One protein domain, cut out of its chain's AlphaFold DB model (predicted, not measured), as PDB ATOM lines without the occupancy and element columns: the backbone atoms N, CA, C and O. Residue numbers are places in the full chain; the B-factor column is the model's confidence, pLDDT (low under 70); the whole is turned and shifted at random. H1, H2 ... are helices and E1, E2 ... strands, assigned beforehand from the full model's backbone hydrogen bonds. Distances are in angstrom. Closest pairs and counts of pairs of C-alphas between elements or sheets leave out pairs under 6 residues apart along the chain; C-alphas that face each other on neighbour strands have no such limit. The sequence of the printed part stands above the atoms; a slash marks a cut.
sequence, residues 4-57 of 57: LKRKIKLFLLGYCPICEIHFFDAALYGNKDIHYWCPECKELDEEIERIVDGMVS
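AT A GLANCE: This is residues 4 to 57 of the 57 residues of an uncharacterized protein of marine sediment metagenome (UniProt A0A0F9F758). A two-stranded hairpin, E1 and E2, and a pair of crossed helices, H1 and H2, make two parts set at an angle, with H2 beginning beside E2 and running away from the hairpin. H1 crosses H2 near the middle of both, and a long stretch with no named element, residues 13 to 24, leads from H1 to E1. The printed part has 54 residues with two named helices and two named strands, in the order H1, E1, E2, H2; the sheet has the order E1 - E2 and is antiparallel. The class is mixed, helices and strands. The whole is compact, with a radius of gyration of the C-alphas of 10.7 A and spans of 30 by 28 by 16 A.

IN THESE COORDINATES: E1 is residues 25 to 29, 13.0 A from first to last C-alpha, and begins at C-alpha 25 at (-26.791, -38.287, 16.554). E2 is residues 33 to 38, 16.7 A long. H2, residues 45 to 56, is the longest helix by residues, at 16.8 A, and ends at C-alpha 56 at (-47.368, -47.169, 17.136). H1, residues 4 to 12, is 12.2 A long and begins at C-alpha 4 at (-39.923, -49.106, 26.851).

HOW THE PARTS SIT: E1 and E2 form a hairpin of antiparallel neighbour strands, with 150 degrees between their N-to-C directions. The C-alphas of Ala 26 and Tyr 36 face each other at 4.5 A. N 27 and O 35 are within hydrogen-bond range at 2.9 A, and so are N 35 and O 27 at 2.8 A. Residues 37 to 38 of E2 also pair, antiparallel, with residues 42 to 43. E2 and H2 have 4 pairs of C-alphas within 8 A, the closest being those of Tyr 36 and Asp 45, 5.6 A apart. E1 and H2 are apart. H2 and H1 touch, and their closest C-alphas are those of Ile 51 and Ile 8, 6.0 A apart. Their lines are only just about perpendicular, at 73 degrees. H1 and E2 are apart. In H1 and H2 every O i to N i+4 pair is within hydrogen-bond range.

THE WHOLE: The two C-alphas farthest apart are those of Lys 5 and Gly 30, at 30.5 A. The printed part has no cut, and it ends at Ser 57, the chain's last residue. The link from E1 to E2 is tight, with 3 residues, the link from E2 to H2 is short, with 6, and the link from H1 to E1 is long, with 12. The mean pLDDT of the printed part is 92.9, and no printed residue is under 70.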
ATOM      1  N   LEU A   4     -39.501 -49.803  28.068       91.50
ATOM      2  CA  LEU A   4     -39.923 -49.106  26.851       91.50
ATOM      3  C   LEU A   4     -40.376 -47.650  27.069       91.50
ATOM      4  O   LEU A   4     -39.939 -46.763  26.345       91.50
ATOM      5  N   LYS A   5     -41.197 -47.350  28.092       92.81
ATOM      6  CA  LYS A   5     -41.666 -45.966  28.333       92.81
ATOM      7  C   LYS A   5     -40.518 -45.017  28.681       92.81
ATOM      8  O   LYS A   5     -40.600 -43.829  28.382       92.81
ATOM      9  N   ARG A   6     -39.470 -45.514  29.350       94.44
ATOM     10  CA  ARG A   6     -38.266 -44.725  29.650       94.44
ATOM     11  C   ARG A   6     -37.455 -44.489  28.380       94.44
ATOM     12  O   ARG A   6     -37.118 -43.344  28.104       94.44
ATOM     13  N   LYS A   7     -37.235 -45.540  27.591       95.06
ATOM     14  CA  LYS A   7     -36.513 -45.472  26.317       95.06
ATOM     15  C   LYS A   7     -37.165 -44.522  25.311       95.06
ATOM     16  O   LYS A   7     -36.467 -43.687  24.756       95.06
ATOM     17  N   ILE A   8     -38.496 -44.545  25.186       95.06
ATOM     18  CA  ILE A   8     -39.247 -43.575  24.367       95.06
ATOM     19  C   ILE A   8     -38.963 -42.137  24.822       95.06
ATOM     20  O   ILE A   8     -38.681 -41.272  24.000       95.06
ATOM     21  N   LYS A   9     -39.004 -41.861  26.134       95.56
ATOM     22  CA  LYS A   9     -38.714 -40.513  26.653       95.56
ATOM     23  C   LYS A   9     -37.286 -40.072  26.348       95.56
ATOM     24  O   LYS A   9     -37.094 -38.924  25.975       95.56
ATOM     25  N   LEU A  10     -36.308 -40.960  26.521       96.25
ATOM     26  CA  LEU A  10     -34.909 -40.664  26.209       96.25
ATOM     27  C   LEU A  10     -34.734 -40.379  24.716       96.25
ATOM     28  O   LEU A  10     -34.174 -39.342  24.376       96.25
ATOM     29  N   PHE A  11     -35.313 -41.219  23.854       95.44
ATOM     30  CA  PHE A  11     -35.289 -41.033  22.406       95.44
ATOM     31  C   PHE A  11     -35.857 -39.670  21.984       95.44
ATOM     32  O   PHE A  11     -35.200 -38.917  21.271       95.44
ATOM     33  N   LEU A  12     -37.033 -39.300  22.503       94.75
ATOM     34  CA  LEU A  12     -37.668 -38.006  22.223       94.75
ATOM     35  C   LEU A  12     -36.866 -36.800  22.737       94.75
ATOM     36  O   LEU A  12     -37.037 -35.693  22.234       94.75
ATOM     37  N   LEU A  13     -36.013 -37.002  23.743       96.44
ATOM     38  CA  LEU A  13     -35.108 -35.980  24.275       96.44
ATOM     39  C   LEU A  13     -33.735 -35.977  23.577       96.44
ATOM     40  O   LEU A  13     -32.880 -35.180  23.957       96.44
ATOM     41  N   GLY A  14     -33.507 -36.853  22.593       96.44
ATOM     42  CA  GLY A  14     -32.224 -36.994  21.897       96.44
ATOM     43  C   GLY A  14     -31.164 -37.787  22.673       96.44
ATOM     44  O   GLY A  14     -30.015 -37.850  22.249       96.44
ATOM     45  N   TYR A  15     -31.518 -38.394  23.808       97.38
ATOM     46  CA  TYR A  15     -30.597 -39.199  24.611       97.38
ATOM     47  C   TYR A  15     -30.565 -40.651  24.149       97.38
ATOM     48  O   TYR A  15     -31.598 -41.243  23.825       97.38
ATOM     49  N   CYS A  16     -29.373 -41.246  24.183       96.44
ATOM     50  CA  CYS A  16     -29.165 -42.656  23.892       96.44
ATOM     51  C   CYS A  16     -30.053 -43.515  24.812       96.44
ATOM     52  O   CYS A  16     -29.905 -43.453  26.036       96.44
ATOM     53  N   PRO A  17     -30.952 -44.350  24.265       95.75
ATOM     54  CA  PRO A  17     -31.876 -45.153  25.063       95.75
ATOM     55  C   PRO A  17     -31.205 -46.349  25.760       95.75
ATOM     56  O   PRO A  17     -31.865 -47.052  26.525       95.75
ATOM     57  N   ILE A  18     -29.919 -46.602  25.485       94.62
ATOM     58  CA  ILE A  18     -29.139 -47.692  26.086       94.62
ATOM     59  C   ILE A  18     -28.301 -47.174  27.256       94.62
ATOM     60  O   ILE A  18     -28.479 -47.643  28.376       94.62
ATOM     61  N   CYS A  19     -27.391 -46.222  27.013       95.31
ATOM     62  CA  CYS A  19     -26.520 -45.705  28.075       95.31
ATOM     63  C   CYS A  19     -27.127 -44.539  28.856       95.31
ATOM     64  O   CYS A  19     -26.630 -44.223  29.929       95.31
ATOM     65  N   GLU A  20     -28.185 -43.899  28.346       95.69
ATOM     66  CA  GLU A  20     -28.949 -42.826  29.006       95.69
ATOM     67  C   GLU A  20     -28.143 -41.566  29.391       95.69
ATOM     68  O   GLU A  20     -28.679 -40.659  30.026       95.69
ATOM     69  N   ILE A  21     -26.865 -41.500  29.007       95.00
ATOM     70  CA  ILE A  21     -25.915 -40.444  29.386       95.00
ATOM     71  C   ILE A  21     -25.623 -39.528  28.201       95.00
ATOM     72  O   ILE A  21     -25.631 -38.305  28.331       95.00
ATOM     73  N   HIS A  22     -25.351 -40.124  27.043       96.62
ATOM     74  CA  HIS A  22     -24.918 -39.405  25.855       96.62
ATOM     75  C   HIS A  22     -26.108 -39.056  24.964       96.62
ATOM     76  O   HIS A  22     -27.060 -39.831  24.864       96.62
ATOM     77  N   PHE A  23     -26.030 -37.916  24.279       97.50
ATOM     78  CA  PHE A  23     -26.891 -37.668  23.130       97.50
ATOM     79  C   PHE A  23     -26.523 -38.640  22.008       97.50
ATOM     80  O   PHE A  23     -25.345 -38.980  21.843       97.50
ATOM     81  N   PHE A  24     -27.527 -39.115  21.278       96.56
ATOM     82  CA  PHE A  24     -27.287 -39.770  19.999       96.56
ATOM     83  C   PHE A  24     -27.355 -38.729  18.887       96.56
ATOM     84  O   PHE A  24     -28.039 -37.712  19.000       96.56
ATOM     85  N   ASP A  25     -26.676 -39.022  17.798       96.31
ATOM     86  CA  ASP A  25     -26.791 -38.287  16.554       96.31
ATOM     87  C   ASP A  25     -27.548 -39.144  15.529       96.31
ATOM     88  O   ASP A  25     -27.658 -40.366  15.672       96.31
ATOM     89  N   ALA A  26     -28.072 -38.496  14.490       93.75
ATOM     90  CA  ALA A  26     -28.788 -39.155  13.408       93.75
ATOM     91  C   ALA A  26     -28.334 -38.627  12.042       93.75
ATOM     92  O   ALA A  26     -28.098 -37.427  11.876       93.75
ATOM     93  N   ALA A  27     -28.219 -39.515  11.057       92.31
ATOM     94  CA  ALA A  27     -27.807 -39.177   9.697       92.31
ATOM     95  C   ALA A  27     -28.628 -39.955   8.675       92.31
ATOM     96  O   ALA A  27     -28.962 -41.120   8.870       92.31
ATOM     97  N   LEU A  28     -28.920 -39.296   7.557       92.12
ATOM     98  CA  LEU A  28     -29.559 -39.927   6.412       92.12
ATOM     99  C   LEU A  28     -28.506 -40.650   5.576       92.12
ATOM    100  O   LEU A  28     -27.559 -40.020   5.095       92.12
ATOM    101  N   TYR A  29     -28.697 -41.948   5.365       84.81
ATOM    102  CA  TYR A  29     -27.934 -42.714   4.390       84.81
ATOM    103  C   TYR A  29     -28.806 -42.974   3.165       84.81
ATOM    104  O   TYR A  29     -29.879 -43.578   3.220       84.81
ATOM    105  N   GLY A  30     -28.345 -42.469   2.020       83.12
ATOM    106  CA  GLY A  30     -29.115 -42.511   0.785       83.12
ATOM    107  C   GLY A  30     -30.424 -41.729   0.906       83.12
ATOM    108  O   GLY A  30     -30.452 -40.613   1.419       83.12
ATOM    109  N   ASN A  31     -31.509 -42.309   0.389       78.06
ATOM    110  CA  ASN A  31     -32.754 -41.572   0.176       78.06
ATOM    111  C   ASN A  31     -33.862 -41.895   1.188       78.06
ATOM    112  O   ASN A  31     -34.946 -41.325   1.048       78.06
ATOM    113  N   LYS A  32     -33.660 -42.826   2.136       75.31
ATOM    114  CA  LYS A  32     -34.754 -43.305   3.006       75.31
ATOM    115  C   LYS A  32     -34.362 -43.725   4.421       75.31
ATOM    116  O   LYS A  32     -35.235 -43.671   5.281       75.31
ATOM    117  N   ASP A  33     -33.103 -44.072   4.676       86.56
ATOM    118  CA  ASP A  33     -32.736 -44.684   5.951       86.56
ATOM    119  C   ASP A  33     -32.077 -43.654   6.869       86.56
ATOM    120  O   ASP A  33     -31.129 -42.962   6.486       86.56
ATOM    121  N   ILE A  34     -32.626 -43.514   8.077       91.31
ATOM    122  CA  ILE A  34     -32.033 -42.711   9.145       91.31
ATOM    123  C   ILE A  34     -31.261 -43.673  10.037       91.31
ATOM    124  O   ILE A  34     -31.866 -44.542  10.659       91.31
ATOM    125  N   HIS A  35     -29.951 -43.477  10.115       94.12
ATOM    126  CA  HIS A  35     -29.084 -44.195  11.037       94.12
ATOM    127  C   HIS A  35     -28.848 -43.357  12.285       94.12
ATOM    128  O   HIS A  35     -28.618 -42.146  12.196       94.12
ATOM    129  N   TYR A  36     -28.862 -44.012  13.436       95.81
ATOM    130  CA  TYR A  36     -28.698 -43.427  14.753       95.81
ATOM    131  C   TYR A  36     -27.427 -43.972  15.394       95.81
ATOM    132  O   TYR A  36     -27.215 -45.185  15.456       95.81
ATOM    133  N   TRP A  37     -26.587 -43.084  15.925       96.94
ATOM    134  CA  TRP A  37     -25.378 -43.501  16.629       96.94
ATOM    135  C   TRP A  37     -25.185 -42.778  17.955       96.94
ATOM    136  O   TRP A  37     -25.507 -41.607  18.118       96.94
ATOM    137  N   CYS A  38     -24.588 -43.481  18.910       97.12
ATOM    138  CA  CYS A  38     -24.132 -42.951  20.184       97.12
ATOM    139  C   CYS A  38     -22.609 -43.144  20.299       97.12
ATOM    140  O   CYS A  38     -22.095 -44.206  19.941       97.12
ATOM    141  N   PRO A  39     -21.852 -42.180  20.853       95.62
ATOM    142  CA  PRO A  39     -20.393 -42.288  20.983       95.62
ATOM    143  C   PRO A  39     -19.938 -43.541  21.754       95.62
ATOM    144  O   PRO A  39     -18.926 -44.158  21.400       95.62
ATOM    145  N   GLU A  40     -20.714 -43.935  22.766       95.81
ATOM    146  CA  GLU A  40     -20.482 -45.114  23.606       95.81
ATOM    147  C   GLU A  40     -21.060 -46.404  23.000       95.81
ATOM    148  O   GLU A  40     -20.314 -47.347  22.747       95.81
ATOM    149  N   CYS A  41     -22.367 -46.437  22.721       94.62
ATOM    150  CA  CYS A  41     -23.067 -47.640  22.254       94.62
ATOM    151  C   CYS A  41     -22.898 -47.945  20.757       94.62
ATOM    152  O   CYS A  41     -23.283 -49.027  20.330       94.62
ATOM    153  N   LYS A  42     -22.305 -47.031  19.977       94.06
ATOM    154  CA  LYS A  42     -22.198 -47.098  18.511       94.06
ATOM    155  C   LYS A  42     -23.575 -47.086  17.853       94.06
ATOM    156  O   LYS A  42     -24.310 -46.137  18.082       94.06
ATOM    157  N   GLU A  43     -23.885 -48.057  17.013       95.56
ATOM    158  CA  GLU A  43     -25.108 -48.114  16.217       95.56
ATOM    159  C   GLU A  43     -26.334 -48.407  17.092       95.56
ATOM    160  O   GLU A  43     -26.272 -49.222  18.014       95.56
ATOM    161  N   LEU A  44     -27.437 -47.705  16.829       95.88
ATOM    162  CA  LEU A  44     -28.665 -47.783  17.624       95.88
ATOM    163  C   LEU A  44     -29.891 -48.217  16.813       95.88
ATOM    164  O   LEU A  44     -30.975 -48.292  17.385       95.88
ATOM    165  N   ASP A  45     -29.747 -48.500  15.521       94.75
ATOM    166  CA  ASP A  45     -30.870 -48.609  14.581       94.75
ATOM    167  C   ASP A  45     -31.917 -49.641  15.006       94.75
ATOM    168  O   ASP A  45     -33.093 -49.300  15.124       94.75
ATOM    169  N   GLU A  46     -31.489 -50.855  15.366       93.75
ATOM    170  CA  GLU A  46     -32.396 -51.902  15.858       93.75
ATOM    171  C   GLU A  46     -33.141 -51.491  17.137       93.75
ATOM    172  O   GLU A  46     -34.290 -51.872  17.369       93.75
ATOM    173  N   GLU A  47     -32.478 -50.741  18.020       94.81
ATOM    174  CA  GLU A  47     -33.086 -50.297  19.271       94.81
ATOM    175  C   GLU A  47     -34.084 -49.163  19.018       94.81
ATOM    176  O   GLU A  47     -35.152 -49.146  19.633       94.81
ATOM    177  N   ILE A  48     -33.774 -48.247  18.096       94.19
ATOM    178  CA  ILE A  48     -34.700 -47.188  17.692       94.19
ATOM    179  C   ILE A  48     -35.912 -47.771  16.964       94.19
ATOM    180  O   ILE A  48     -37.029 -47.358  17.266       94.19
ATOM    181  N   GLU A  49     -35.736 -48.766  16.093       93.62
ATOM    182  CA  GLU A  49     -36.846 -49.453  15.417       93.62
ATOM    183  C   GLU A  49     -37.825 -50.058  16.437       93.62
ATOM    184  O   GLU A  49     -39.017 -49.758  16.407       93.62
ATOM    185  N   ARG A  50     -37.318 -50.770  17.456       93.69
ATOM    186  CA  ARG A  50     -38.153 -51.303  18.555       93.69
ATOM    187  C   ARG A  50     -38.882 -50.216  19.344       93.69
ATOM    188  O   ARG A  50     -40.001 -50.435  19.814       93.69
ATOM    189  N   ILE A  51     -38.238 -49.067  19.557       94.38
ATOM    190  CA  ILE A  51     -38.850 -47.925  20.244       94.38
ATOM    191  C   ILE A  51     -39.992 -47.361  19.398       94.38
ATOM    192  O   ILE A  51     -41.075 -47.140  19.940       94.38
ATOM    193  N   VAL A  52     -39.766 -47.161  18.098       92.38
ATOM    194  CA  VAL A  52     -40.759 -46.637  17.151       92.38
ATOM    195  C   VAL A  52     -41.942 -47.595  17.021       92.38
ATOM    196  O   VAL A  52     -43.081 -47.160  17.203       92.38
ATOM    197  N   ASP A  53     -41.695 -48.890  16.830       92.75
ATOM    198  CA  ASP A  53     -42.733 -49.931  16.788       92.75
ATOM    199  C   ASP A  53     -43.573 -49.946  18.071       92.75
ATOM    200  O   ASP A  53     -44.803 -50.062  18.049       92.75
ATOM    201  N   GLY A  54     -42.910 -49.752  19.212       90.56
ATOM    202  CA  GLY A  54     -43.551 -49.649  20.516       90.56
ATOM    203  C   GLY A  54     -44.371 -48.373  20.740       90.56
ATOM    204  O   GLY A  54     -45.164 -48.338  21.681       90.56
ATOM    205  N   MET A  55     -44.186 -47.325  19.932       89.31
ATOM    206  CA  MET A  55     -44.992 -46.094  19.983       89.31
ATOM    207  C   MET A  55     -46.260 -46.181  19.131       89.31
ATOM    208  O   MET A  55     -47.217 -45.459  19.411       89.31
ATOM    209  N   VAL A  56     -46.254 -47.017  18.089       86.69
ATOM    210  CA  VAL A  56     -47.368 -47.169  17.136       86.69
ATOM    211  C   VAL A  56     -48.284 -48.363  17.438       86.69
ATOM    212  O   VAL A  56     -49.305 -48.517  16.771       86.69
ATOM    213  N   SER A  57     -47.930 -49.178  18.437       72.75
ATOM    214  CA  SER A  57     -48.717 -50.313  18.952       72.75
ATOM    215  C   SER A  57     -49.603 -49.916  20.132       72.75
ATOM    216  O   SER A  57     -50.750 -50.414  20.198       72.75
TER     217      SER A  57